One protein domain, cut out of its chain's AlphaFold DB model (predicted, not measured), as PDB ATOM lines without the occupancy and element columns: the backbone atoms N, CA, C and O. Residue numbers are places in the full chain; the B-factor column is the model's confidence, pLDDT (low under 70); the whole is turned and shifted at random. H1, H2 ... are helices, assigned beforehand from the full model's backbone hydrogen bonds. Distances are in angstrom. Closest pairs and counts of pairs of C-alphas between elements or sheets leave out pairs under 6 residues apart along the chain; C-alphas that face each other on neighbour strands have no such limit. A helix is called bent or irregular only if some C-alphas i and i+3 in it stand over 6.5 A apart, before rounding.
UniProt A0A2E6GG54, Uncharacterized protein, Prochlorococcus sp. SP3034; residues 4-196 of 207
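This is residues 4 to 196 of the 207 residues of an uncharacterized protein of Prochlorococcus sp. SP3034 (UniProt A0A2E6GG54). The longest helix, H1, runs nearly straight through a bend into an up-and-down bundle of four, in which its second arm, H1b, and H2, H3 and H5 each run against the one before in the chain. H8 packs slantwise on H2, on the outside of the bundle, with residues 189 to 195 sticking out; H7 crosses near the last residues of H2, and short H4 and H6 sit near the bundle's two ends. The 193 printed residues have eight named helices, H1 to H8 in chain order, and no named strand: the class is all helix. The whole is compact, with a radius of gyration of the C-alphas of 18.1 A, and rounded, spanning 50 by 39 by 35 A.

H1, residues 4 to 34, begins with C-alpha 4 at (134.526, 245.468, 193.348). By its hydrogen bonds it was assigned as one helix, but it is bent: C-alphas 20 and 23 are 6.8 A apart. Its arms are H1a, residues 4 to 20, 23.5 A, and H1b, residues 23 to 34, 16.1 A, at a shallow tilt of 17 degrees. H2 is residues 37 to 61, 36.4 A, with a kink of 30 degrees near residue 48; H3 is 67 to 84, 25.0 A; H4 is 86 to 94; H5 is 100 to 125, 37.4 A; H6 is 128 to 131. H7, residues 136 to 160, 32.9 A, is irregular, with C-alphas 137 and 140 7.3 A apart. H8, residues 166 to 195, 40.5 A, is only just irregular, with C-alphas 189 and 192 6.6 A apart; it ends at C-alpha 195 (179.593, 241.895, 201.372).

H1b and H2 form a helical hairpin, closest at the C-alphas of Ala 31 and Met 40, 5.9 A. H2, the hub, forms another with H3 at 6 degrees, closest at Phe 53 and Ser 74, 5.1 A between C-alphas. H3 and H5 touch, opposite ways at 32 degrees; the C-alphas of Ser 79 and Thr 113 are 5.4 A apart. H5 touches H1b with residues 101 to 108 alone, closest at the C-alphas of Leu 23 and Trp 108, 6.8 A. H8 touches H2 with residues 166 to 180 alone, at a shallow tilt of 32 degrees, only just short of steep; the closest C-alphas, of Leu 59 and Gly 173, are 5.0 A apart. H7 is about perpendicular to H2, 78 degrees; the closest C-alphas, of Leu 57 and Ser 145, are 5.7 A apart. H4 touches H2, closest at the C-alphas of Ala 38 and Ile 88, 5.5 A. H6 only just touches H3, with 3 pairs of C-alphas within 8 A, closest at Leu 68 and Ile 130, 6.1 A. H7 and H8 are apart. Every O i to N i+4 pair is within hydrogen-bond range in H1b, H4 and H5, against 12 of 13 in H1a, 19 of 21 in H2, 13 of 14 in H3, 14 of 21 in H7 and 23 of 26 in H8; H6 is too short for such a pair.

The C-alphas farthest apart, of Asn 96 and Gly 161, are 53.9 A apart. The printed part has no cut, and the seven links are tight. Its mean pLDDT is 89.7, and no printed residue is under 70.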
ATOM      1  N   ILE A   4     133.555 246.561 193.215       76.06
ATOM      2  CA  ILE A   4     134.526 245.468 193.348       76.06
ATOM      3  C   ILE A   4     135.960 245.996 193.532       76.06
ATOM      4  O   ILE A   4     136.708 245.465 194.349       76.06
ATOM      5  N   HIS A   5     136.337 247.068 192.830       71.31
ATOM      6  CA  HIS A   5     137.681 247.645 192.921       71.31
ATOM      7  C   HIS A   5     137.910 248.322 194.272       71.31
ATOM      8  O   HIS A   5     138.963 248.139 194.878       71.31
ATOM      9  N   GLN A   6     136.900 249.028 194.789       72.25
ATOM     10  CA  GLN A   6     136.990 249.690 196.091       72.25
ATOM     11  C   GLN A   6     137.158 248.668 197.221       72.25
ATOM     12  O   GLN A   6     137.965 248.865 198.131       72.25
ATOM     13  N   ILE A   7     136.416 247.555 197.149       77.44
ATOM     14  CA  ILE A   7     136.548 246.438 198.092       77.44
ATOM     15  C   ILE A   7     137.922 245.791 197.975       77.44
ATOM     16  O   ILE A   7     138.550 245.547 199.004       77.44
ATOM     17  N   ALA A   8     138.391 245.527 196.753       74.25
ATOM     18  CA  ALA A   8     139.697 244.920 196.528       74.25
ATOM     19  C   ALA A   8     140.809 245.772 197.153       74.25
ATOM     20  O   ALA A   8     141.584 245.263 197.954       74.25
ATOM     21  N   ILE A   9     140.817 247.081 196.885       71.38
ATOM     22  CA  ILE A   9     141.792 248.019 197.457       71.38
ATOM     23  C   ILE A   9     141.718 248.005 198.989       71.38
ATOM     24  O   ILE A   9     142.732 247.829 199.665       71.38
ATOM     25  N   TRP A  10     140.522 248.141 199.561       76.38
ATOM     26  CA  TRP A  10     140.350 248.195 201.013       76.38
ATOM     27  C   TRP A  10     140.760 246.900 201.724       76.38
ATOM     28  O   TRP A  10     141.435 246.946 202.759       76.38
ATOM     29  N   LEU A  11     140.380 245.746 201.171       78.88
ATOM     30  CA  LEU A  11     140.741 244.439 201.713       78.88
ATOM     31  C   LEU A  11     142.250 244.208 201.607       78.88
ATOM     32  O   LEU A  11     142.866 243.801 202.594       78.88
ATOM     33  N   SER A  12     142.850 244.545 200.459       79.19
ATOM     34  CA  SER A  12     144.297 244.475 200.254       79.19
ATOM     35  C   SER A  12     145.036 245.314 201.287       79.19
ATOM     36  O   SER A  12     145.964 244.811 201.916       79.19
ATOM     37  N   PHE A  13     144.594 246.543 201.566       76.94
ATOM     38  CA  PHE A  13     145.224 247.382 202.590       76.94
ATOM     39  C   PHE A  13     145.107 246.803 204.003       76.94
ATOM     40  O   PHE A  13     146.104 246.755 204.726       76.94
ATOM     41  N   LYS A  14     143.925 246.321 204.404       83.06
ATOM     42  CA  LYS A  14     143.735 245.713 205.731       83.06
ATOM     43  C   LYS A  14     144.590 244.469 205.933       83.06
ATOM     44  O   LYS A  14     145.229 244.329 206.974       83.06
ATOM     45  N   LEU A  15     144.619 243.589 204.936       84.50
ATOM     46  CA  LEU A  15     145.436 242.381 204.971       84.50
ATOM     47  C   LEU A  15     146.927 242.736 205.001       84.50
ATOM     48  O   LEU A  15     147.694 242.160 205.772       84.50
ATOM     49  N   SER A  16     147.325 243.742 204.224       84.88
ATOM     50  CA  SER A  16     148.715 244.183 204.132       84.88
ATOM     51  C   SER A  16     149.272 244.663 205.462       84.88
ATOM     52  O   SER A  16     150.409 244.338 205.773       84.88
ATOM     53  N   ILE A  17     148.488 245.357 206.292       85.88
ATOM     54  CA  ILE A  17     148.944 245.790 207.625       85.88
ATOM     55  C   ILE A  17     149.363 244.587 208.484       85.88
ATOM     56  O   ILE A  17     150.390 244.630 209.165       85.88
ATOM     57  N   VAL A  18     148.608 243.486 208.419       90.12
ATOM     58  CA  VAL A  18     148.911 242.268 209.182       90.12
ATOM     59  C   VAL A  18     150.222 241.641 208.709       90.12
ATOM     60  O   VAL A  18     151.046 241.267 209.536       90.12
ATOM     61  N   PHE A  19     150.455 241.564 207.401       92.31
ATOM     62  CA  PHE A  19     151.663 240.937 206.851       92.31
ATOM     63  C   PHE A  19     152.899 241.845 206.864       92.31
ATOM     64  O   PHE A  19     154.010 241.351 207.037       92.31
ATOM     65  N   ILE A  20     152.730 243.154 206.692       92.69
ATOM     66  CA  ILE A  20     153.827 244.132 206.658       92.69
ATOM     67  C   ILE A  20     154.283 244.510 208.069       92.69
ATOM     68  O   ILE A  20     155.466 244.734 208.290       92.69
ATOM     69  N   VAL A  21     153.365 244.585 209.035       92.81
ATOM     70  CA  VAL A  21     153.690 245.038 210.398       92.81
ATOM     71  C   VAL A  21     153.455 243.931 211.418       92.81
ATOM     72  O   VAL A  21     154.363 243.598 212.172       92.81
ATOM     73  N   GLY A  22     152.271 243.316 211.434       93.62
ATOM     74  CA  GLY A  22     151.895 242.342 212.467       93.62
ATOM     75  C   GLY A  22     152.813 241.116 212.531       93.62
ATOM     76  O   GLY A  22     153.463 240.874 213.546       93.62
ATOM     77  N   LEU A  23     152.895 240.355 211.439       94.19
ATOM     78  CA  LEU A  23     153.705 239.138 211.341       94.19
ATOM     79  C   LEU A  23     155.213 239.349 211.571       94.19
ATOM     80  O   LEU A  23     155.799 238.560 212.310       94.19
ATOM     81  N   PRO A  24     155.882 240.373 211.009       95.19
ATOM     82  CA  PRO A  24     157.302 240.571 211.286       95.19
ATOM     83  C   PRO A  24     157.561 240.974 212.738       95.19
ATOM     84  O   PRO A  24     158.596 240.593 213.278       95.19
ATOM     85  N   ILE A  25     156.639 241.686 213.401       95.69
ATOM     86  CA  ILE A  25     156.749 241.977 214.840       95.69
ATOM     87  C   ILE A  25     156.619 240.690 215.661       95.69
ATOM     88  O   ILE A  25     157.447 240.437 216.538       95.69
ATOM     89  N   THR A  26     155.612 239.856 215.385       95.56
ATOM     90  CA  THR A  26     155.426 238.598 216.129       95.56
ATOM     91  C   THR A  26     156.599 237.644 215.911       95.56
ATOM     92  O   THR A  26     157.111 237.077 216.879       95.56
ATOM     93  N   LEU A  27     157.092 237.530 214.674       95.50
ATOM     94  CA  LEU A  27     158.306 236.781 214.350       95.50
ATOM     95  C   LEU A  27     159.540 237.355 215.050       95.50
ATOM     96  O   LEU A  27     160.365 236.576 215.513       95.50
ATOM     97  N   LEU A  28     159.664 238.680 215.183       95.25
ATOM     98  CA  LEU A  28     160.804 239.307 215.856       95.25
ATOM     99  C   LEU A  28     160.859 238.912 217.331       95.25
ATOM    100  O   LEU A  28     161.895 238.439 217.801       95.25
ATOM    101  N   PHE A  29     159.743 239.038 218.054       95.62
ATOM    102  CA  PHE A  29     159.670 238.611 219.454       95.62
ATOM    103  C   PHE A  29     159.932 237.112 219.611       95.62
ATOM    104  O   PHE A  29     160.635 236.689 220.533       95.62
ATOM    105  N   TRP A  30     159.411 236.298 218.692       96.00
ATOM    106  CA  TRP A  30     159.631 234.859 218.724       96.00
ATOM    107  C   TRP A  30     161.094 234.486 218.447       96.00
ATOM    108  O   TRP A  30     161.659 233.659 219.167       96.00
ATOM    109  N   ALA A  31     161.730 235.136 217.472       93.88
ATOM    110  CA  ALA A  31     163.133 234.934 217.122       93.88
ATOM    111  C   ALA A  31     164.064 235.343 218.268       93.88
ATOM    112  O   ALA A  31     164.988 234.600 218.587       93.88
ATOM    113  N   ILE A  32     163.768 236.449 218.964       94.19
ATOM    114  CA  ILE A  32     164.494 236.860 220.177       94.19
ATOM    115  C   ILE A  32     164.368 235.786 221.266       94.19
ATOM    116  O   ILE A  32     165.373 235.369 221.841       94.19
ATOM    117  N   LYS A  33     163.152 235.279 221.516       95.31
ATOM    118  CA  LYS A  33     162.914 234.222 222.517       95.31
ATOM    119  C   LYS A  33     163.662 232.925 222.186       95.31
ATOM    120  O   LYS A  33     164.138 232.249 223.095       95.31
ATOM    121  N   LYS A  34     163.762 232.571 220.902       91.75
ATOM    122  CA  LYS A  34     164.483 231.384 220.412       91.75
ATOM    123  C   LYS A  34     165.975 231.626 220.146       91.75
ATOM    124  O   LYS A  34     166.678 230.662 219.873       91.75
ATOM    125  N   LYS A  35     166.455 232.871 220.278       89.94
ATOM    126  CA  LYS A  35     167.827 233.309 219.963       89.94
ATOM    127  C   LYS A  35     168.264 232.945 218.536       89.94
ATOM    128  O   LYS A  35     169.429 232.634 218.297       89.94
ATOM    129  N   ASP A  36     167.324 232.991 217.596       90.94
ATOM    130  CA  ASP A  36     167.562 232.657 216.192       90.94
ATOM    131  C   ASP A  36     168.225 233.837 215.467       90.94
ATOM    132  O   ASP A  36     167.582 234.841 215.141       90.94
ATOM    133  N   LYS A  37     169.538 233.732 215.238       91.62
ATOM    134  CA  LYS A  37     170.344 234.819 214.667       91.62
ATOM    135  C   LYS A  37     169.978 235.116 213.213       91.62
ATOM    136  O   LYS A  37     169.976 236.291 212.832       91.62
ATOM    137  N   ALA A  38     169.645 234.099 212.421       92.06
ATOM    138  CA  ALA A  38     169.319 234.266 211.009       92.06
ATOM    139  C   ALA A  38     167.993 235.013 210.838       92.06
ATOM    140  O   ALA A  38     167.928 236.009 210.110       92.06
ATOM    141  N   ILE A  39     166.951 234.611 211.574       93.56
ATOM    142  CA  ILE A  39     165.643 235.280 211.523       93.56
ATOM    143  C   ILE A  39     165.721 236.684 212.136       93.56
ATOM    144  O   ILE A  39     165.166 237.632 211.576       93.56
ATOM    145  N   MET A  40     166.464 236.875 213.232       94.44
ATOM    146  CA  MET A  40     166.691 238.213 213.796       94.44
ATOM    147  C   MET A  40     167.380 239.148 212.794       94.44
ATOM    148  O   MET A  40     166.968 240.302 212.639       94.44
ATOM    149  N   LYS A  41     168.408 238.665 212.083       94.38
ATOM    150  CA  LYS A  41     169.115 239.467 211.078       94.38
ATOM    151  C   LYS A  41     168.231 239.782 209.876       94.38
ATOM    152  O   LYS A  41     168.214 240.931 209.430       94.38
ATOM    153  N   LEU A  42     167.466 238.797 209.401       95.44
ATOM    154  CA  LEU A  42     166.473 238.966 208.343       95.44
ATOM    155  C   LEU A  42     165.507 240.101 208.680       95.44
ATOM    156  O   LEU A  42     165.341 241.024 207.884       95.44
ATOM    157  N   LEU A  43     164.904 240.049 209.869       96.25
ATOM    158  CA  LEU A  43     163.926 241.040 210.310       96.25
ATOM    159  C   LEU A  43     164.572 242.409 210.532       96.25
ATOM    160  O   LEU A  43     163.992 243.417 210.148       96.25
ATOM    161  N   SER A  44     165.791 242.476 211.073       95.19
ATOM    162  CA  SER A  44     166.524 243.745 211.206       95.19
ATOM    163  C   SER A  44     166.770 244.419 209.851       95.19
ATOM    164  O   SER A  44     166.582 245.629 209.716       95.19
ATOM    165  N   ASN A  45     167.158 243.646 208.831       94.06
ATOM    166  CA  ASN A  45     167.342 244.162 207.475       94.06
ATOM    167  C   ASN A  45     166.006 244.563 206.834       94.06
ATOM    168  O   ASN A  45     165.922 245.628 206.225       94.06
ATOM    169  N   TYR A  46     164.962 243.755 207.029       96.12
ATOM    170  CA  TYR A  46     163.604 244.062 206.582       96.12
ATOM    171  C   TYR A  46     163.103 245.393 207.158       96.12
ATOM    172  O   TYR A  46     162.666 246.257 206.401       96.12
ATOM    173  N   TRP A  47     163.233 245.606 208.473       96.38
ATOM    174  CA  TRP A  47     162.763 246.829 209.127       96.38
ATOM    175  C   TRP A  47     163.450 248.079 208.585       96.38
ATOM    176  O   TRP A  47     162.773 249.071 208.328       96.38
ATOM    177  N   LYS A  48     164.762 248.022 208.321       95.00
ATOM    178  CA  LYS A  48     165.499 249.142 207.711       95.00
ATOM    179  C   LYS A  48     164.924 249.543 206.355       95.00
ATOM    180  O   LYS A  48     164.814 250.729 206.074       95.00
ATOM    181  N   ILE A  49     164.532 248.567 205.542       95.81
ATOM    182  CA  ILE A  49     163.974 248.811 204.207       95.81
ATOM    183  C   ILE A  49     162.503 249.241 204.296       95.81
ATOM    184  O   ILE A  49     162.067 250.117 203.553       95.81
ATOM    185  N   SER A  50     161.754 248.711 205.268       96.12
ATOM    186  CA  SER A  50     160.357 249.089 205.523       96.12
ATOM    187  C   SER A  50     160.176 250.558 205.927       96.12
ATOM    188  O   SER A  50     159.082 251.098 205.789       96.12
ATOM    189  N   ILE A  51     161.239 251.250 206.358       96.19
ATOM    190  CA  ILE A  51     161.195 252.694 206.639       96.19
ATOM    191  C   ILE A  51     160.691 253.470 205.414       96.19
ATOM    192  O   ILE A  51     159.886 254.388 205.567       96.19
ATOM    193  N   LEU A  52     161.072 253.063 204.197       96.69
ATOM    194  CA  LEU A  52     160.599 253.707 202.967       96.69
ATOM    195  C   LEU A  52     159.079 253.594 202.792       96.69
ATOM    196  O   LEU A  52     158.445 254.527 202.298       96.69
ATOM    197  N   PHE A  53     158.481 252.489 203.238       94.75
ATOM    198  CA  PHE A  53     157.032 252.311 203.220       94.75
ATOM    199  C   PHE A  53     156.349 253.312 204.153       94.75
ATOM    200  O   PHE A  53     155.421 253.998 203.735       94.75
ATOM    201  N   PHE A  54     156.848 253.501 205.377       93.19
ATOM    202  CA  PHE A  54     156.300 254.520 206.281       93.19
ATOM    203  C   PHE A  54     156.486 255.944 205.742       93.19
ATOM    204  O   PHE A  54     155.564 256.755 205.841       93.19
ATOM    205  N   ILE A  55     157.624 256.235 205.103       94.94
ATOM    206  CA  ILE A  55     157.847 257.510 204.403       94.94
ATOM    207  C   ILE A  55     156.790 257.710 203.307       94.94
ATOM    208  O   ILE A  55     156.211 258.791 203.207       94.94
ATOM    209  N   SER A  56     156.472 256.668 202.530       93.88
ATOM    210  CA  SER A  56     155.430 256.743 201.499       93.88
ATOM    211  C   SER A  56     154.043 257.054 202.075       93.88
ATOM    212  O   SER A  56     153.301 257.840 201.491       93.88
ATOM    213  N   LEU A  57     153.717 256.533 203.266       92.31
ATOM    214  CA  LEU A  57     152.463 256.858 203.950       92.31
ATOM    215  C   LEU A  57     152.408 258.331 204.372       92.31
ATOM    216  O   LEU A  57     151.363 258.961 204.235       92.31
ATOM    217  N   ILE A  58     153.521 258.901 204.841       92.94
ATOM    218  CA  ILE A  58     153.608 260.337 205.162       92.94
ATOM    219  C   ILE A  58     153.443 261.186 203.891       92.94
ATOM    220  O   ILE A  58     152.750 262.203 203.913       92.94
ATOM    221  N   LEU A  59     154.014 260.749 202.764       93.12
ATOM    222  CA  LEU A  59     153.830 261.409 201.467       93.12
ATOM    223  C   LEU A  59     152.374 261.351 200.979       93.12
ATOM    224  O   LEU A  59     151.896 262.337 200.416       93.12
ATOM    225  N   PHE A  60     151.653 260.251 201.232       91.31
ATOM    226  CA  PHE A  60     150.212 260.180 200.962       91.31
ATOM    227  C   PHE A  60     149.423 261.203 201.785       91.31
ATOM    228  O   PHE A  60     148.558 261.879 201.231       91.31
ATOM    229  N   ILE A  61     149.757 261.394 203.069       90.69
ATOM    230  CA  ILE A  61     149.137 262.442 203.905       90.69
ATOM    231  C   ILE A  61     149.381 263.830 203.304       90.69
ATOM    232  O   ILE A  61     148.473 264.655 203.245       90.69
ATOM    233  N   GLY A  62     150.603 264.080 202.830       89.62
ATOM    234  CA  GLY A  62     150.979 265.321 202.155       89.62
ATOM    235  C   GLY A  62     150.421 265.485 200.736       89.62
ATOM    236  O   GLY A  62     150.743 266.481 200.091       89.62
ATOM    237  N   LYS A  63     149.620 264.524 200.242       89.00
ATOM    238  CA  LYS A  63     149.064 264.466 198.877       89.00
ATOM    239  C   LYS A  63     150.119 264.656 197.787       89.00
ATOM    240  O   LYS A  63     149.869 265.298 196.770       89.00
ATOM    241  N   GLU A  64     151.312 264.109 198.000       90.06
ATOM    242  CA  GLU A  64     152.393 264.239 197.030       90.06
ATOM    243  C   GLU A  64     152.145 263.341 195.815       90.06
ATOM    244  O   GLU A  64     151.887 262.151 195.981       90.06
ATOM    245  N   ASN A  65     152.271 263.865 194.592       88.31
ATOM    246  CA  ASN A  65     151.989 263.091 193.371       88.31
ATOM    247  C   ASN A  65     152.848 261.819 193.273       88.31
ATOM    248  O   ASN A  65     152.342 260.744 192.969       88.31
ATOM    249  N   ASN A  66     154.126 261.909 193.648       88.44
ATOM    250  CA  ASN A  66     155.058 260.779 193.592       88.44
ATOM    251  C   ASN A  66     154.844 259.734 194.707       88.44
ATOM    252  O   ASN A  66     155.533 258.713 194.724       88.44
ATOM    253  N   SER A  67     153.915 259.959 195.645       90.94
ATOM    254  CA  SER A  67     153.670 259.066 196.791       90.94
ATOM    255  C   SER A  67     153.359 257.628 196.367       90.94
ATOM    256  O   SER A  67     153.915 256.693 196.944       90.94
ATOM    257  N   LEU A  68     152.560 257.440 195.310       90.88
ATOM    258  CA  LEU A  68     152.189 256.115 194.807       90.88
ATOM    259  C   LEU A  68     153.384 255.349 194.221       90.88
ATOM    260  O   LEU A  68     153.494 254.136 194.411       90.88
ATOM    261  N   ILE A  69     154.305 256.049 193.552       92.38
ATOM    262  CA  ILE A  69     155.539 255.453 193.017       92.38
ATOM    263  C   ILE A  69     156.422 254.990 194.174       92.38
ATOM    264  O   ILE A  69     156.869 253.843 194.196       92.38
ATOM    265  N   VAL A  70     156.637 255.864 195.162       94.69
ATOM    266  CA  VAL A  70     157.452 255.550 196.344       94.69
ATOM    267  C   VAL A  70     156.840 254.386 197.127       94.69
ATOM    268  O   VAL A  70     157.571 253.495 197.552       94.69
ATOM    269  N   PHE A  71     155.513 254.340 197.260       93.31
ATOM    270  CA  PHE A  71     154.796 253.234 197.897       93.31
ATOM    271  C   PHE A  71     155.051 251.899 197.190       93.31
ATOM    272  O   PHE A  71     155.528 250.957 197.823       93.31
ATOM    273  N   ASN A  72     154.824 251.821 195.876       93.19
ATOM    274  CA  ASN A  72     155.042 250.586 195.116       93.19
ATOM    275  C   ASN A  72     156.514 250.144 195.146       93.19
ATOM    276  O   ASN A  72     156.812 248.965 195.367       93.19
ATOM    277  N   LEU A  73     157.443 251.095 195.000       95.56
ATOM    278  CA  LEU A  73     158.876 250.824 195.098       95.56
ATOM    279  C   LEU A  73     159.254 250.305 196.490       95.56
ATOM    280  O   LEU A  73     160.052 249.377 196.603       95.56
ATOM    281  N   SER A  74     158.654 250.853 197.548       95.88
ATOM    282  CA  SER A  74     158.891 250.398 198.918       95.88
ATOM    283  C   SER A  74     158.438 248.955 199.132       95.88
ATOM    284  O   SER A  74     159.222 248.147 199.628       95.88
ATOM    285  N   THR A  75     157.232 248.589 198.678       94.81
ATOM    286  CA  THR A  75     156.724 247.215 198.799       94.81
ATOM    287  C   THR A  75     157.583 246.228 198.009       94.81
ATOM    288  O   THR A  75     157.906 245.147 198.503       94.81
ATOM    289  N   LEU A  76     158.056 246.639 196.828       96.44
ATOM    290  CA  LEU A  76     158.959 245.847 195.999       96.44
ATOM    291  C   LEU A  76     160.307 245.626 196.687       96.44
ATOM    292  O   LEU A  76     160.750 244.484 196.810       96.44
ATOM    293  N   LEU A  77     160.937 246.689 197.193       96.19
ATOM    294  CA  LEU A  77     162.207 246.592 197.914       96.19
ATOM    295  C   LEU A  77     162.082 245.734 199.176       96.19
ATOM    296  O   LEU A  77     162.964 244.920 199.447       96.19
ATOM    297  N   MET A  78     160.983 245.865 199.920       96.38
ATOM    298  CA  MET A  78     160.702 245.025 201.085       96.38
ATOM    299  C   MET A  78     160.629 243.547 200.698       96.38
ATOM    300  O   MET A  78     161.313 242.731 201.312       96.38
ATOM    301  N   SER A  79     159.867 243.204 199.658       96.62
ATOM    302  CA  SER A  79     159.758 241.827 199.167       96.62
ATOM    303  C   SER A  79     161.103 241.280 198.674       96.62
ATOM    304  O   SER A  79     161.496 240.173 199.039       96.62
ATOM    305  N   ILE A  80     161.867 242.055 197.898       95.75
ATOM    306  CA  ILE A  80     163.208 241.641 197.450       95.75
ATOM    307  C   ILE A  80     164.116 241.389 198.653       95.75
ATOM    308  O   ILE A  80     164.804 240.369 198.704       95.75
ATOM    309  N   SER A  81     164.085 242.270 199.655       94.75
ATOM    310  CA  SER A  81     164.960 242.171 200.824       94.75
ATOM    311  C   SER A  81     164.819 240.863 201.592       94.75
ATOM    312  O   SER A  81     165.805 240.374 202.147       94.75
ATOM    313  N   THR A  82     163.623 240.266 201.605       95.69
ATOM    314  CA  THR A  82     163.395 239.017 202.332       95.69
ATOM    315  C   THR A  82     163.983 237.798 201.629       95.69
ATOM    316  O   THR A  82     164.234 236.792 202.287       95.69
ATOM    317  N   TRP A  83     164.217 237.881 200.318       95.69
ATOM    318  CA  TRP A  83     164.769 236.795 199.498       95.69
ATOM    319  C   TRP A  83     166.225 237.027 199.086       95.69
ATOM    320  O   TRP A  83     166.911 236.096 198.664       95.69
ATOM    321  N   PHE A  84     166.710 238.258 199.221       94.44
ATOM    322  CA  PHE A  84     168.010 238.688 198.724       94.44
ATOM    323  C   PHE A  84     169.199 237.938 199.354       94.44
ATOM    324  O   PHE A  84     170.128 237.565 198.633       94.44
ATOM    325  N   TRP A  85     169.152 237.690 200.665       94.44
ATOM    326  CA  TRP A  85     170.282 237.223 201.481       94.44
ATOM    327  C   TRP A  85     170.547 235.717 201.361       94.44
ATOM    328  O   TRP A  85     169.724 234.903 201.780       94.44
ATOM    329  N   THR A  86     171.698 235.335 200.800       92.56
ATOM    330  CA  THR A  86     172.031 233.926 200.510       92.56
ATOM    331  C   THR A  86     172.348 233.125 201.761       92.56
ATOM    332  O   THR A  86     171.855 232.014 201.904       92.56
ATOM    333  N   ASP A  87     173.117 233.704 202.678       91.12
ATOM    334  CA  ASP A  87     173.460 233.113 203.972       91.12
ATOM    335  C   ASP A  87     172.197 232.748 204.763       91.12
ATOM    336  O   ASP A  87     172.064 231.634 205.258       91.12
ATOM    337  N   ILE A  88     171.233 233.672 204.842       91.50
ATOM    338  CA  ILE A  88     169.993 233.452 205.602       91.50
ATOM    339  C   ILE A  88     169.144 232.372 204.931       91.50
ATOM    340  O   ILE A  88     168.486 231.582 205.604       91.50
ATOM    341  N   ASN A  89     169.120 232.349 203.597       92.50
ATOM    342  CA  ASN A  89     168.357 231.351 202.856       92.50
ATOM    343  C   ASN A  89     168.925 229.938 203.033       92.50
ATOM    344  O   ASN A  89     168.135 229.000 203.090       92.50
ATOM    345  N   LEU A  90     170.250 229.801 203.140       91.25
ATOM    346  CA  LEU A  90     170.905 228.523 203.422       91.25
ATOM    347  C   LEU A  90     170.520 228.008 204.812       91.25
ATOM    348  O   LEU A  90     169.944 226.930 204.905       91.25
ATOM    349  N   GLU A  91     170.694 228.822 205.858       90.25
ATOM    350  CA  GLU A  91     170.298 228.455 207.230       90.25
ATOM    351  C   GLU A  91     168.808 228.085 207.312       90.25
ATOM    352  O   GLU A  91     168.415 227.085 207.912       90.25
ATOM    353  N   LEU A  92     167.944 228.859 206.644       89.38
ATOM    354  CA  LEU A  92     166.510 228.571 206.623       89.38
ATOM    355  C   LEU A  92     166.152 227.258 205.908       89.38
ATOM    356  O   LEU A  92     165.061 226.715 206.137       89.38
ATOM    357  N   GLY A  93     167.031 226.785 205.023       86.75
ATOM    358  CA  GLY A  93     166.938 225.501 204.339       86.75
ATOM    359  C   GLY A  93     167.315 224.317 205.227       86.75
ATOM    360  O   GLY A  93     166.766 223.236 205.034       86.75
ATOM    361  N   GLU A  94     168.176 224.528 206.225       89.50
ATOM    362  CA  GLU A  94     168.628 223.487 207.155       89.50
ATOM    363  C   GLU A  94     167.627 223.211 208.287       89.50
ATOM    364  O   GLU A  94     167.621 222.123 208.866       89.50
ATOM    365  N   TYR A  95     166.726 224.154 208.599       86.00
ATOM    366  CA  TYR A  95     165.672 223.886 209.580       86.00
ATOM    367  C   TYR A  95     164.769 222.733 209.145       86.00
ATOM    368  O   TYR A  95     164.270 222.689 208.019       86.00
ATOM    369  N   ASN A  96     164.428 221.879 210.115       83.88
ATOM    370  CA  ASN A  96     163.389 220.870 209.948       83.88
ATOM    371  C   ASN A  96     162.087 221.516 209.433       83.88
ATOM    372  O   ASN A  96     161.663 222.569 209.923       83.88
ATOM    373  N   LEU A  97     161.433 220.851 208.478       76.31
ATOM    374  CA  LEU A  97     160.175 221.278 207.858       76.31
ATOM    375  C   LEU A  97     159.078 221.580 208.883       76.31
ATOM    376  O   LEU A  97     158.236 222.429 208.623       76.31
ATOM    377  N   TRP A  98     159.123 220.933 210.049       82.94
ATOM    378  CA  TRP A  98     158.144 221.083 211.127       82.94
ATOM    379  C   TRP A  98     158.495 222.156 212.161       82.94
ATOM    380  O   TRP A  98     157.773 222.311 213.142       82.94
ATOM    381  N   ASN A  99     159.588 222.908 211.978       88.81
ATOM    382  CA  ASN A  99     159.940 223.990 212.892       88.81
ATOM    383  C   ASN A  99     158.954 225.172 212.727       88.81
ATOM    384  O   ASN A  99     158.991 225.849 211.692       88.81
ATOM    385  N   PRO A 100     158.115 225.488 213.734       91.12
ATOM    386  CA  PRO A 100     157.035 226.467 213.584       91.12
ATOM    387  C   PRO A 100     157.505 227.876 213.198       91.12
ATOM    388  O   PRO A 100     156.822 228.572 212.442       91.12
ATOM    389  N   ILE A 101     158.681 228.300 213.673       90.94
ATOM    390  CA  ILE A 101     159.230 229.628 213.359       90.94
ATOM    391  C   ILE A 101     159.696 229.717 211.898       90.94
ATOM    392  O   ILE A 101     159.469 230.730 211.234       90.94
ATOM    393  N   SER A 102     160.266 228.630 211.365       90.62
ATOM    394  CA  SER A 102     160.698 228.541 209.966       90.62
ATOM    395  C   SER A 102     159.490 228.526 209.028       90.62
ATOM    396  O   SER A 102     159.442 229.312 208.081       90.62
ATOM    397  N   ILE A 103     158.461 227.723 209.334       92.62
ATOM    398  CA  ILE A 103     157.206 227.689 208.561       92.62
ATOM    399  C   ILE A 103     156.568 229.077 208.519       92.62
ATOM    400  O   ILE A 103     156.263 229.587 207.442       92.62
ATOM    401  N   THR A 104     156.409 229.712 209.682       93.75
ATOM    402  CA  THR A 104     155.785 231.037 209.776       93.75
ATOM    403  C   THR A 104     156.586 232.077 208.989       93.75
ATOM    404  O   THR A 104     156.002 232.885 208.271       93.75
ATOM    405  N   THR A 105     157.921 232.016 209.042       94.75
ATOM    406  CA  THR A 105     158.802 232.890 208.250       94.75
ATOM    407  C   THR A 105     158.616 232.663 206.748       94.75
ATOM    408  O   THR A 105     158.508 233.631 205.998       94.75
ATOM    409  N   LYS A 106     158.520 231.408 206.290       93.62
ATOM    410  CA  LYS A 106     158.272 231.075 204.875       93.62
ATOM    411  C   LYS A 106     156.903 231.580 204.406       93.62
ATOM    412  O   LYS A 106     156.831 232.223 203.361       93.62
ATOM    413  N   ILE A 107     155.847 231.354 205.192       94.56
ATOM    414  CA  ILE A 107     154.489 231.852 204.907       94.56
ATOM    415  C   ILE A 107     154.486 233.377 204.828       94.56
ATOM    416  O   ILE A 107     153.938 233.946 203.889       94.56
ATOM    417  N   TRP A 108     155.132 234.049 205.779       96.38
ATOM    418  CA  TRP A 108     155.228 235.504 205.799       96.38
ATOM    419  C   TRP A 108     155.951 236.061 204.564       96.38
ATOM    420  O   TRP A 108     155.438 236.983 203.928       96.38
ATOM    421  N   ARG A 109     157.092 235.473 204.174       95.75
ATOM    422  CA  ARG A 109     157.845 235.874 202.971       95.75
ATOM    423  C   ARG A 109     157.014 235.754 201.696       95.75
ATOM    424  O   ARG A 109     157.033 236.666 200.873       95.75
ATOM    425  N   TRP A 110     156.279 234.655 201.537       95.81
ATOM    426  CA  TRP A 110     155.370 234.465 200.403       95.81
ATOM    427  C   TRP A 110     154.137 235.371 200.471       95.81
ATOM    428  O   TRP A 110     153.684 235.883 199.455       95.81
ATOM    429  N   GLY A 111     153.610 235.636 201.665       95.31
ATOM    430  CA  GLY A 111     152.538 236.611 201.841       95.31
ATOM    431  C   GLY A 111     152.961 238.007 201.380       95.31
ATOM    432  O   GLY A 111     152.231 238.658 200.636       95.31
ATOM    433  N   LEU A 112     154.172 238.442 201.743       95.12
ATOM    434  CA  LEU A 112     154.738 239.720 201.299       95.12
ATOM    435  C   LEU A 112     154.915 239.807 199.779       95.12
ATOM    436  O   LEU A 112     154.599 240.851 199.202       95.12
ATOM    437  N   THR A 113     155.391 238.744 199.123       96.06
ATOM    438  CA  THR A 113     155.542 238.740 197.657       96.06
ATOM    439  C   THR A 113     154.183 238.851 196.972       96.06
ATOM    440  O   THR A 113     154.019 239.683 196.080       96.06
ATOM    441  N   LEU A 114     153.184 238.089 197.428       95.31
ATOM    442  CA  LEU A 114     151.824 238.130 196.883       95.31
ATOM    443  C   LEU A 114     151.160 239.497 197.076       95.31
ATOM    444  O   LEU A 114     150.545 240.014 196.146       95.31
ATOM    445  N   ILE A 115     151.325 240.110 198.249       92.62
ATOM    446  CA  ILE A 115     150.824 241.463 198.528       92.62
ATOM    447  C   ILE A 115     151.476 242.490 197.602       92.62
ATOM    448  O   ILE A 115     150.792 243.336 197.029       92.62
ATOM    449  N   THR A 116     152.792 242.401 197.421       94.00
ATOM    450  CA  THR A 116     153.534 243.304 196.533       94.00
ATOM    451  C   THR A 116     153.045 243.178 195.092       94.00
ATOM    452  O   THR A 116     152.753 244.182 194.447       94.00
ATOM    453  N   ILE A 117     152.892 241.947 194.596       93.75
ATOM    454  CA  ILE A 117     152.353 241.679 193.257       93.75
ATOM    455  C   ILE A 117     150.935 242.244 193.127       93.75
ATOM    456  O   ILE A 117     150.621 242.883 192.126       93.75
ATOM    457  N   ASN A 118     150.087 242.065 194.143       91.44
ATOM    458  CA  ASN A 118     148.729 242.598 194.143       91.44
ATOM    459  C   ASN A 118     148.711 244.132 194.015       91.44
ATOM    460  O   ASN A 118     148.005 244.650 193.154       91.44
ATOM    461  N   PHE A 119     149.523 244.857 194.794       89.69
ATOM    462  CA  PHE A 119     149.605 246.319 194.687       89.69
ATOM    463  C   PHE A 119     150.116 246.793 193.326       89.69
ATOM    464  O   PHE A 119     149.578 247.763 192.786       89.69
ATOM    465  N   LEU A 120     151.090 246.091 192.743       91.56
ATOM    466  CA  LEU A 120     151.581 246.399 191.400       91.56
ATOM    467  C   LEU A 120     150.476 246.222 190.353       91.56
ATOM    468  O   LEU A 120     150.264 247.122 189.546       91.56
ATOM    469  N   ILE A 121     149.719 245.121 190.402       90.88
ATOM    470  CA  ILE A 121     148.591 244.877 189.486       90.88
ATOM    471  C   ILE A 121     147.521 245.970 189.632       90.88
ATOM    472  O   ILE A 121     147.064 246.522 188.632       90.88
ATOM    473  N   ILE A 122     147.135 246.320 190.865       86.75
ATOM    474  CA  ILE A 122     146.126 247.366 191.107       86.75
ATOM    475  C   ILE A 122     146.616 248.721 190.576       86.75
ATOM    476  O   ILE A 122     145.834 249.444 189.955       86.75
ATOM    477  N   THR A 123     147.895 249.050 190.788       86.88
ATOM    478  CA  THR A 123     148.509 250.297 190.304       86.88
ATOM    479  C   THR A 123     148.560 250.346 188.780       86.88
ATOM    480  O   THR A 123     148.223 251.372 188.200       86.88
ATOM    481  N   LEU A 124     148.916 249.241 188.115       87.69
ATOM    482  CA  LEU A 124     148.933 249.158 186.649       87.69
ATOM    483  C   LEU A 124     147.539 249.373 186.048       87.69
ATOM    484  O   LEU A 124     147.407 250.082 185.054       87.69
ATOM    485  N   ASN A 125     146.499 248.837 186.690       85.56
ATOM    486  CA  ASN A 125     145.111 249.047 186.275       85.56
ATOM    487  C   ASN A 125     144.612 250.488 186.513       85.56
ATOM    488  O   ASN A 125     143.596 250.874 185.946       85.56
ATOM    489  N   HIS A 126     145.307 251.279 187.341       81.44
ATOM    490  CA  HIS A 126     144.956 252.663 187.690       81.44
ATOM    491  C   HIS A 126     146.156 253.604 187.507       81.44
ATOM    492  O   HIS A 126     146.512 254.372 188.405       81.44
ATOM    493  N   SER A 127     146.786 253.549 186.332       80.31
ATOM    494  CA  SER A 127     147.987 254.335 186.015       80.31
ATOM    495  C   SER A 127     147.763 255.853 186.079       80.31
ATOM    496  O   SER A 127     148.697 256.598 186.361       80.31
ATOM    497  N   GLU A 128     146.523 256.324 185.919       82.56
ATOM    498  CA  GLU A 128     146.141 257.734 186.090       82.56
ATOM    499  C   GLU A 128     146.523 258.286 187.479       82.56
ATOM    500  O   GLU A 128     146.931 259.444 187.608       82.56
ATOM    501  N   CYS A 129     146.474 257.437 188.514       83.25
ATOM    502  CA  CYS A 129     146.804 257.811 189.890       83.25
ATOM    503  C   CYS A 129     148.299 258.044 190.132       83.25
ATOM    504  O   CYS A 129     148.663 258.564 191.186       83.25
ATOM    505  N   ILE A 130     149.160 257.682 189.176       81.81
ATOM    506  CA  ILE A 130     150.607 257.919 189.253       81.81
ATOM    507  C   ILE A 130     150.913 259.409 189.075       81.81
ATOM    508  O   ILE A 130     151.770 259.948 189.767       81.81
ATOM    509  N   ASN A 131     150.195 260.083 188.172       78.81
ATOM    510  CA  ASN A 131     150.451 261.487 187.848       78.81
ATOM    511  C   ASN A 131     149.631 262.449 188.718       78.81
ATOM    512  O   ASN A 131     150.124 263.523 189.061       78.81
ATOM    513  N   LEU A 132     148.390 262.082 189.072       81.50
ATOM    514  CA  LEU A 132     147.478 262.963 189.807       81.50
ATOM    515  C   LEU A 132     146.711 262.226 190.922       81.50
ATOM    516  O   LEU A 132     145.553 261.826 190.769       81.50
ATOM    517  N   ILE A 133     147.348 262.107 192.089       81.38
ATOM    518  CA  ILE A 133     146.794 261.398 193.257       81.38
ATOM    519  C   ILE A 133     145.596 262.118 193.902       81.38
ATOM    520  O   ILE A 133     144.771 261.496 194.565       81.38
ATOM    521  N   SER A 134     145.465 263.431 193.696       76.88
ATOM    522  CA  SER A 134     144.377 264.247 194.251       76.88
ATOM    523  C   SER A 134     143.046 264.095 193.508       76.88
ATOM    524  O   SER A 134     142.047 264.699 193.909       76.88
ATOM    525  N   SER A 135     143.013 263.325 192.418       79.88
ATOM    526  CA  SER A 135     141.793 263.100 191.649       79.88
ATOM    527  C   SER A 135     140.748 262.300 192.452       79.88
ATOM    528  O   SER A 135     141.091 261.510 193.340       79.88
ATOM    529  N   PRO A 136     139.441 262.471 192.169       75.19
ATOM    530  CA  PRO A 136     138.379 261.772 192.895       75.19
ATOM    531  C   PRO A 136     138.480 260.244 192.809       75.19
ATOM    532  O   PRO A 136     138.111 259.566 193.766       75.19
ATOM    533  N   SER A 137     138.993 259.724 191.691       73.81
ATOM    534  CA  SER A 137     139.207 258.299 191.429       73.81
ATOM    535  C   SER A 137     140.335 257.690 192.270       73.81
ATOM    536  O   SER A 137     140.320 256.494 192.535       73.81
ATOM    537  N   CYS A 138     141.282 258.494 192.756       81.44
ATOM    538  CA  CYS A 138     142.432 258.010 193.525       81.44
ATOM    539  C   CYS A 138     142.266 258.165 195.043       81.44
ATOM    540  O   CYS A 138     143.143 257.762 195.807       81.44
ATOM    541  N   LYS A 139     141.120 258.684 195.513       79.62
ATOM    542  CA  LYS A 139     140.826 258.871 196.949       79.62
ATOM    543  C   LYS A 139     140.979 257.595 197.776       79.62
ATOM    544  O   LYS A 139     141.313 257.654 198.956       79.62
ATOM    545  N   GLU A 140     140.751 256.435 197.173       77.25
ATOM    546  CA  GLU A 140     140.879 255.144 197.852       77.25
ATOM    547  C   GLU A 140     142.320 254.801 198.234       77.25
ATOM    548  O   GLU A 140     142.520 254.152 199.257       77.25
ATOM    549  N   TRP A 141     143.311 255.307 197.495       78.06
ATOM    550  CA  TRP A 141     144.729 255.182 197.841       78.06
ATOM    551  C   TRP A 141     145.134 256.058 199.028       78.06
ATOM    552  O   TRP A 141     146.096 255.743 199.722       78.06
ATOM    553  N   LEU A 142     144.385 257.132 199.298       79.31
ATOM    554  CA  LEU A 142     144.638 258.034 200.424       79.31
ATOM    555  C   LEU A 142     144.033 257.514 201.736       79.31
ATOM    556  O   LEU A 142     144.604 257.748 202.804       79.31
ATOM    557  N   ARG A 143     142.938 256.742 201.674       76.62
ATOM    558  CA  ARG A 143     142.242 256.179 202.853       76.62
ATOM    559  C   ARG A 143     143.143 255.457 203.870       76.62
ATOM    560  O   ARG A 143     142.962 255.680 205.065       76.62
ATOM    561  N   PRO A 144     144.110 254.609 203.476       70.75
ATOM    562  CA  PRO A 144     144.985 253.908 204.421       70.75
ATOM    563  C   PRO A 144     145.819 254.864 205.277       70.75
ATOM    564  O   PRO A 144     146.090 254.581 206.444       70.75
ATOM    565  N   SER A 145     146.189 256.015 204.712       78.50
ATOM    566  CA  SER A 145     146.956 257.044 205.410       78.50
ATOM    567  C   SER A 145     146.106 257.876 206.377       78.50
ATOM    568  O   SER A 145     146.660 258.497 207.277       78.50
ATOM    569  N   GLU A 146     144.771 257.845 206.283       79.00
ATOM    570  CA  GLU A 146     143.890 258.663 207.132       79.00
ATOM    571  C   GLU A 146     143.944 258.259 208.610       79.00
ATOM    572  O   GLU A 146     143.971 259.117 209.493       79.00
ATOM    573  N   ASN A 147     143.975 256.955 208.903       80.25
ATOM    574  CA  ASN A 147     144.091 256.481 210.285       80.25
ATOM    575  C   ASN A 147     145.465 256.822 210.871       80.25
ATOM    576  O   ASN A 147     145.547 257.279 212.011       80.25
ATOM    577  N   LEU A 148     146.528 256.661 210.073       79.00
ATOM    578  CA  LEU A 148     147.878 257.087 210.443       79.00
ATOM    579  C   LEU A 148     147.909 258.600 210.709       79.00
ATOM    580  O   LEU A 148     148.427 259.037 211.732       79.00
ATOM    581  N   TYR A 149     147.292 259.395 209.835       83.88
ATOM    582  CA  TYR A 149     147.215 260.847 209.956       83.88
ATOM    583  C   TYR A 149     146.510 261.284 211.235       83.88
ATOM    584  O   TYR A 149     147.028 262.139 211.946       83.88
ATOM    585  N   LYS A 150     145.367 260.670 211.572       85.50
ATOM    586  CA  LYS A 150     144.663 260.945 212.835       85.50
ATOM    587  C   LYS A 150     145.565 260.673 214.037       85.50
ATOM    588  O   LYS A 150     145.685 261.537 214.900       85.50
ATOM    589  N   MET A 151     146.234 259.518 214.066       85.50
ATOM    590  CA  MET A 151     147.157 259.160 215.151       85.50
ATOM    591  C   MET A 151     148.314 260.158 215.270       85.50
ATOM    592  O   MET A 151     148.573 260.661 216.360       85.50
ATOM    593  N   ILE A 152     148.970 260.502 214.156       84.75
ATOM    594  CA  ILE A 152     150.068 261.480 214.142       84.75
ATOM    595  C   ILE A 152     149.573 262.849 214.602       84.75
ATOM    596  O   ILE A 152     150.230 263.487 215.418       84.75
ATOM    597  N   LYS A 153     148.406 263.294 214.128       87.69
ATOM    598  CA  LYS A 153     147.824 264.585 214.500       87.69
ATOM    599  C   LYS A 153     147.575 264.683 216.004       87.69
ATOM    600  O   LYS A 153     147.922 265.704 216.592       87.69
ATOM    601  N   TYR A 154     147.025 263.641 216.628       88.94
ATOM    602  CA  TYR A 154     146.824 263.621 218.079       88.94
ATOM    603  C   TYR A 154     148.149 263.643 218.843       88.94
ATOM    604  O   TYR A 154     148.305 264.464 219.744       88.94
ATOM    605  N   SER A 155     149.119 262.812 218.454       85.75
ATOM    606  CA  SER A 155     150.435 262.778 219.104       85.75
ATOM    607  C   SER A 155     151.197 264.096 218.952       85.75
ATOM    608  O   SER A 155     151.800 264.576 219.906       85.75
ATOM    609  N   PHE A 156     151.151 264.713 217.771       87.62
ATOM    610  CA  PHE A 156     151.830 265.980 217.496       87.62
ATOM    611  C   PHE A 156     151.186 267.142 218.259       87.62
ATOM    612  O   PHE A 156     151.895 267.964 218.834       87.62
ATOM    613  N   ASN A 157     149.852 267.168 218.338       90.69
ATOM    614  CA  ASN A 157     149.139 268.151 219.146       90.69
ATOM    615  C   ASN A 157     149.432 267.978 220.641       90.69
ATOM    616  O   ASN A 157     149.640 268.958 221.342       90.69
ATOM    617  N   PHE A 158     149.507 266.740 221.130       91.75
ATOM    618  CA  PHE A 158     149.861 266.470 222.521       91.75
ATOM    619  C   PHE A 158     151.291 266.919 222.867       91.75
ATOM    620  O   PHE A 158     151.504 267.513 223.918       91.75
ATOM    621  N   LEU A 159     152.267 266.661 221.987       90.94
ATOM    622  CA  LEU A 159     153.681 266.961 222.247       90.94
ATOM    623  C   LEU A 159     154.060 268.428 222.012       90.94
ATOM    624  O   LEU A 159     154.895 268.960 222.738       90.94
ATOM    625  N   PHE A 160     153.481 269.071 220.996       90.31
ATOM    626  CA  PHE A 160     153.886 270.410 220.550       90.31
ATOM    627  C   PHE A 160     152.778 271.463 220.664       90.31
ATOM    628  O   PHE A 160     153.022 272.627 220.358       90.31
ATOM    629  N   GLY A 161     151.553 271.080 221.044       87.50
ATOM    630  CA  GLY A 161     150.395 271.985 221.051       87.50
ATOM    631  C   GLY A 161     150.004 272.495 219.659       87.50
ATOM    632  O   GLY A 161     149.337 273.520 219.541       87.50
ATOM    633  N   ALA A 162     150.465 271.826 218.596       87.31
ATOM    634  CA  ALA A 162     150.344 272.279 217.216       87.31
ATOM    635  C   ALA A 162     149.569 271.284 216.344       87.31
ATOM    636  O   ALA A 162     149.575 270.073 216.563       87.31
ATOM    637  N   ASN A 163     148.928 271.795 215.290       85.94
ATOM    638  CA  ASN A 163     148.233 270.958 214.318       85.94
ATOM    639  C   ASN A 163     149.207 270.410 213.270       85.94
ATOM    640  O   ASN A 163     149.833 271.171 212.533       85.94
ATOM    641  N   PHE A 164     149.267 269.085 213.144       87.62
ATOM    642  CA  PHE A 164     149.950 268.436 212.028       87.62
ATOM    643  C   PHE A 164     149.148 268.658 210.736       87.62
ATOM    644  O   PHE A 164     148.038 268.138 210.606       87.62
ATOM    645  N   SER A 165     149.673 269.470 209.817       90.38
ATOM    646  CA  SER A 165     149.006 269.866 208.570       90.38
ATOM    647  C   SER A 165     149.572 269.131 207.349       90.38
ATOM    648  O   SER A 165     150.682 268.600 207.385       90.38
ATOM    649  N   GLU A 166     148.820 269.118 206.242       89.94
ATOM    650  CA  GLU A 166     149.253 268.479 204.986       89.94
ATOM    651  C   GLU A 166     150.605 269.020 204.466       89.94
ATOM    652  O   GLU A 166     151.459 268.203 204.114       89.94
ATOM    653  N   PRO A 167     150.889 270.345 204.483       92.44
ATOM    654  CA  PRO A 167     152.200 270.862 204.077       92.44
ATOM    655  C   PRO A 167     153.357 270.363 204.950       92.44
ATOM    656  O   PRO A 167     154.430 270.060 204.431       92.44
ATOM    657  N   VAL A 168     153.143 270.236 206.266       92.12
ATOM    658  CA  VAL A 168     154.156 269.706 207.195       92.12
ATOM    659  C   VAL A 168     154.426 268.234 206.898       92.12
ATOM    660  O   VAL A 168     155.584 267.826 206.827       92.12
ATOM    661  N   ALA A 169     153.374 267.445 206.654       92.25
ATOM    662  CA  ALA A 169     153.509 266.050 206.247       92.25
ATOM    663  C   ALA A 169     154.294 265.917 204.934       92.25
ATOM    664  O   ALA A 169     155.243 265.139 204.861       92.25
ATOM    665  N   LYS A 170     153.958 266.728 203.923       93.38
ATOM    666  CA  LYS A 170     154.669 266.762 202.639       93.38
ATOM    667  C   LYS A 170     156.155 267.080 202.822       93.38
ATOM    668  O   LYS A 170     156.996 266.347 202.305       93.38
ATOM    669  N   PHE A 171     156.482 268.123 203.586       95.12
ATOM    670  CA  PHE A 171     157.869 268.496 203.870       95.12
ATOM    671  C   PHE A 171     158.634 267.365 204.573       95.12
ATOM    672  O   PHE A 171     159.698 266.965 204.105       95.12
ATOM    673  N   LEU A 172     158.076 266.801 205.649       94.56
ATOM    674  CA  LEU A 172     158.715 265.717 206.403       94.56
ATOM    675  C   LEU A 172     158.897 264.451 205.566       94.56
ATOM    676  O   LEU A 172     159.942 263.805 205.659       94.56
ATOM    677  N   GLY A 173     157.906 264.102 204.745       95.25
ATOM    678  CA  GLY A 173     157.979 262.964 203.835       95.25
ATOM    679  C   GLY A 173     159.103 263.128 202.813       95.25
ATOM    680  O   GLY A 173     159.933 262.232 202.676       95.25
ATOM    681  N   LEU A 174     159.185 264.286 202.149       96.38
ATOM    682  CA  LEU A 174     160.231 264.574 201.158       96.38
ATOM    683  C   LEU A 174     161.626 264.651 201.791       96.38
ATOM    684  O   LEU A 174     162.581 264.093 201.251       96.38
ATOM    685  N   PHE A 175     161.744 265.285 202.957       97.62
ATOM    686  CA  PHE A 175     163.005 265.366 203.693       97.62
ATOM    687  C   PHE A 175     163.509 263.976 204.108       97.62
ATOM    688  O   PHE A 175     164.661 263.619 203.851       97.62
ATOM    689  N   SER A 176     162.624 263.151 204.676       96.88
ATOM    690  CA  SER A 176     162.951 261.776 205.074       96.88
ATOM    691  C   SER A 176     163.304 260.901 203.871       96.88
ATOM    692  O   SER A 176     164.223 260.087 203.951       96.88
ATOM    693  N   LEU A 177     162.612 261.089 202.740       97.44
ATOM    694  CA  LEU A 177     162.920 260.410 201.483       97.44
ATOM    695  C   LEU A 177     164.340 260.744 201.005       97.44
ATOM    696  O   LEU A 177     165.078 259.835 200.634       97.44
ATOM    697  N   GLY A 178     164.746 262.015 201.073       97.44
ATOM    698  CA  GLY A 178     166.105 262.444 200.735       97.44
ATOM    699  C   GLY A 178     167.169 261.744 201.582       97.44
ATOM    700  O   GLY A 178     168.109 261.164 201.038       97.44
ATOM    701  N   ILE A 179     166.984 261.709 202.906       97.62
ATOM    702  CA  ILE A 179     167.889 260.998 203.827       97.62
ATOM    703  C   ILE A 179     167.954 259.503 203.491       97.62
ATOM    704  O   ILE A 179     169.042 258.924 203.437       97.62
ATOM    705  N   TYR A 180     166.803 258.875 203.238       97.06
ATOM    706  CA  TYR A 180     166.742 257.456 202.895       97.06
ATOM    707  C   TYR A 180     167.502 257.151 201.597       97.06
ATOM    708  O   TYR A 180     168.272 256.193 201.552       97.06
ATOM    709  N   ILE A 181     167.329 257.974 200.556       96.69
ATOM    710  CA  ILE A 181     168.020 257.814 199.268       96.69
ATOM    711  C   ILE A 181     169.536 257.919 199.449       96.69
ATOM    712  O   ILE A 181     170.261 257.068 198.939       96.69
ATOM    713  N   LEU A 182     170.022 258.904 200.211       96.94
ATOM    714  CA  LEU A 182     171.454 259.040 200.501       96.94
ATOM    715  C   LEU A 182     172.009 257.793 201.202       96.94
ATOM    716  O   LEU A 182     173.040 257.259 200.788       96.94
ATOM    717  N   GLY A 183     171.298 257.283 202.211       95.62
ATOM    718  CA  GLY A 183     171.677 256.051 202.907       95.62
ATOM    719  C   GLY A 183     171.661 254.819 201.996       95.62
ATOM    720  O   GLY A 183     172.562 253.979 202.073       95.62
ATOM    721  N   LEU A 184     170.676 254.719 201.099       94.62
ATOM    722  CA  LEU A 184     170.578 253.630 200.128       94.62
ATOM    723  C   LEU A 184     171.728 253.678 199.114       94.62
ATOM    724  O   LEU A 184     172.353 252.650 198.869       94.62
ATOM    725  N   ILE A 185     172.053 254.858 198.575       95.75
ATOM    726  CA  ILE A 185     173.179 255.055 197.647       95.75
ATOM    727  C   ILE A 185     174.498 254.703 198.333       95.75
ATOM    728  O   ILE A 185     175.290 253.939 197.785       95.75
ATOM    729  N   GLN A 186     174.721 255.199 199.554       95.50
ATOM    730  CA  GLN A 186     175.905 254.856 200.342       95.50
ATOM    731  C   GLN A 186     176.027 253.335 200.528       95.50
ATOM    732  O   GLN A 186     177.109 252.765 200.369       95.50
ATOM    733  N   TRP A 187     174.924 252.660 200.863       94.19
ATOM    734  CA  TRP A 187     174.907 251.210 201.039       94.19
ATOM    735  C   TRP A 187     175.200 250.464 199.728       94.19
ATOM    736  O   TRP A 187     176.036 249.556 199.731       94.19
ATOM    737  N   LEU A 188     174.574 250.875 198.621       93.25
ATOM    738  CA  LEU A 188     174.769 250.295 197.288       93.25
ATOM    739  C   LEU A 188     176.203 250.472 196.779       93.25
ATOM    740  O   LEU A 188     176.751 249.542 196.199       93.25
ATOM    741  N   ALA A 189     176.817 251.633 197.006       95.00
ATOM    742  CA  ALA A 189     178.163 251.928 196.520       95.00
ATOM    743  C   ALA A 189     179.264 251.268 197.364       95.00
ATOM    744  O   ALA A 189     180.296 250.871 196.831       95.00
ATOM    745  N   ILE A 190     179.068 251.158 198.684       93.06
ATOM    746  CA  ILE A 190     180.141 250.749 199.605       93.06
ATOM    747  C   ILE A 190     179.930 249.341 200.149       93.06
ATOM    748  O   ILE A 190     180.867 248.546 200.160       93.06
ATOM    749  N   LYS A 191     178.739 249.030 200.675       88.25
ATOM    750  CA  LYS A 191     178.516 247.765 201.391       88.25
ATOM    751  C   LYS A 191     178.204 246.628 200.440       88.25
ATOM    752  O   LYS A 191     178.829 245.580 200.559       88.25
ATOM    753  N   LEU A 192     177.295 246.843 199.491       88.62
ATOM    754  CA  LEU A 192     176.862 245.790 198.576       88.62
ATOM    755  C   LEU A 192     178.028 245.148 197.790       88.62
ATOM    756  O   LEU A 192     178.072 243.921 197.754       88.62
ATOM    757  N   PRO A 193     179.015 245.889 197.243       90.00
ATOM    758  CA  PRO A 193     180.142 245.274 196.535       90.00
ATOM    759  C   PRO A 193     181.089 244.511 197.466       90.00
ATOM    760  O   PRO A 193     181.714 243.545 197.046       90.00
ATOM    761  N   LYS A 194     181.193 244.932 198.735       87.94
ATOM    762  CA  LYS A 194     182.089 244.317 199.726       87.94
ATOM    763  C   LYS A 194     181.518 243.034 200.321       87.94
ATOM    764  O   LYS A 194     182.240 242.059 200.466       87.94
ATOM    765  N   THR A 195     180.242 243.040 200.707       84.00
ATOM    766  CA  THR A 195     179.593 241.895 201.372       84.00
ATOM    767  C   THR A 195     178.810 241.013 200.405       84.00
ATOM    768  O   THR A 195     178.384 239.918 200.770       84.00
ATOM    769  N   GLY A 196     178.569 241.486 199.181       88.94
ATOM    770  CA  GLY A 196     177.698 240.821 198.224       88.94
ATOM    771  C   GLY A 196     176.309 240.573 198.816       88.94
ATOM    772  O   GLY A 196     175.712 241.437 199.463       88.94
TER     773      GLY A 196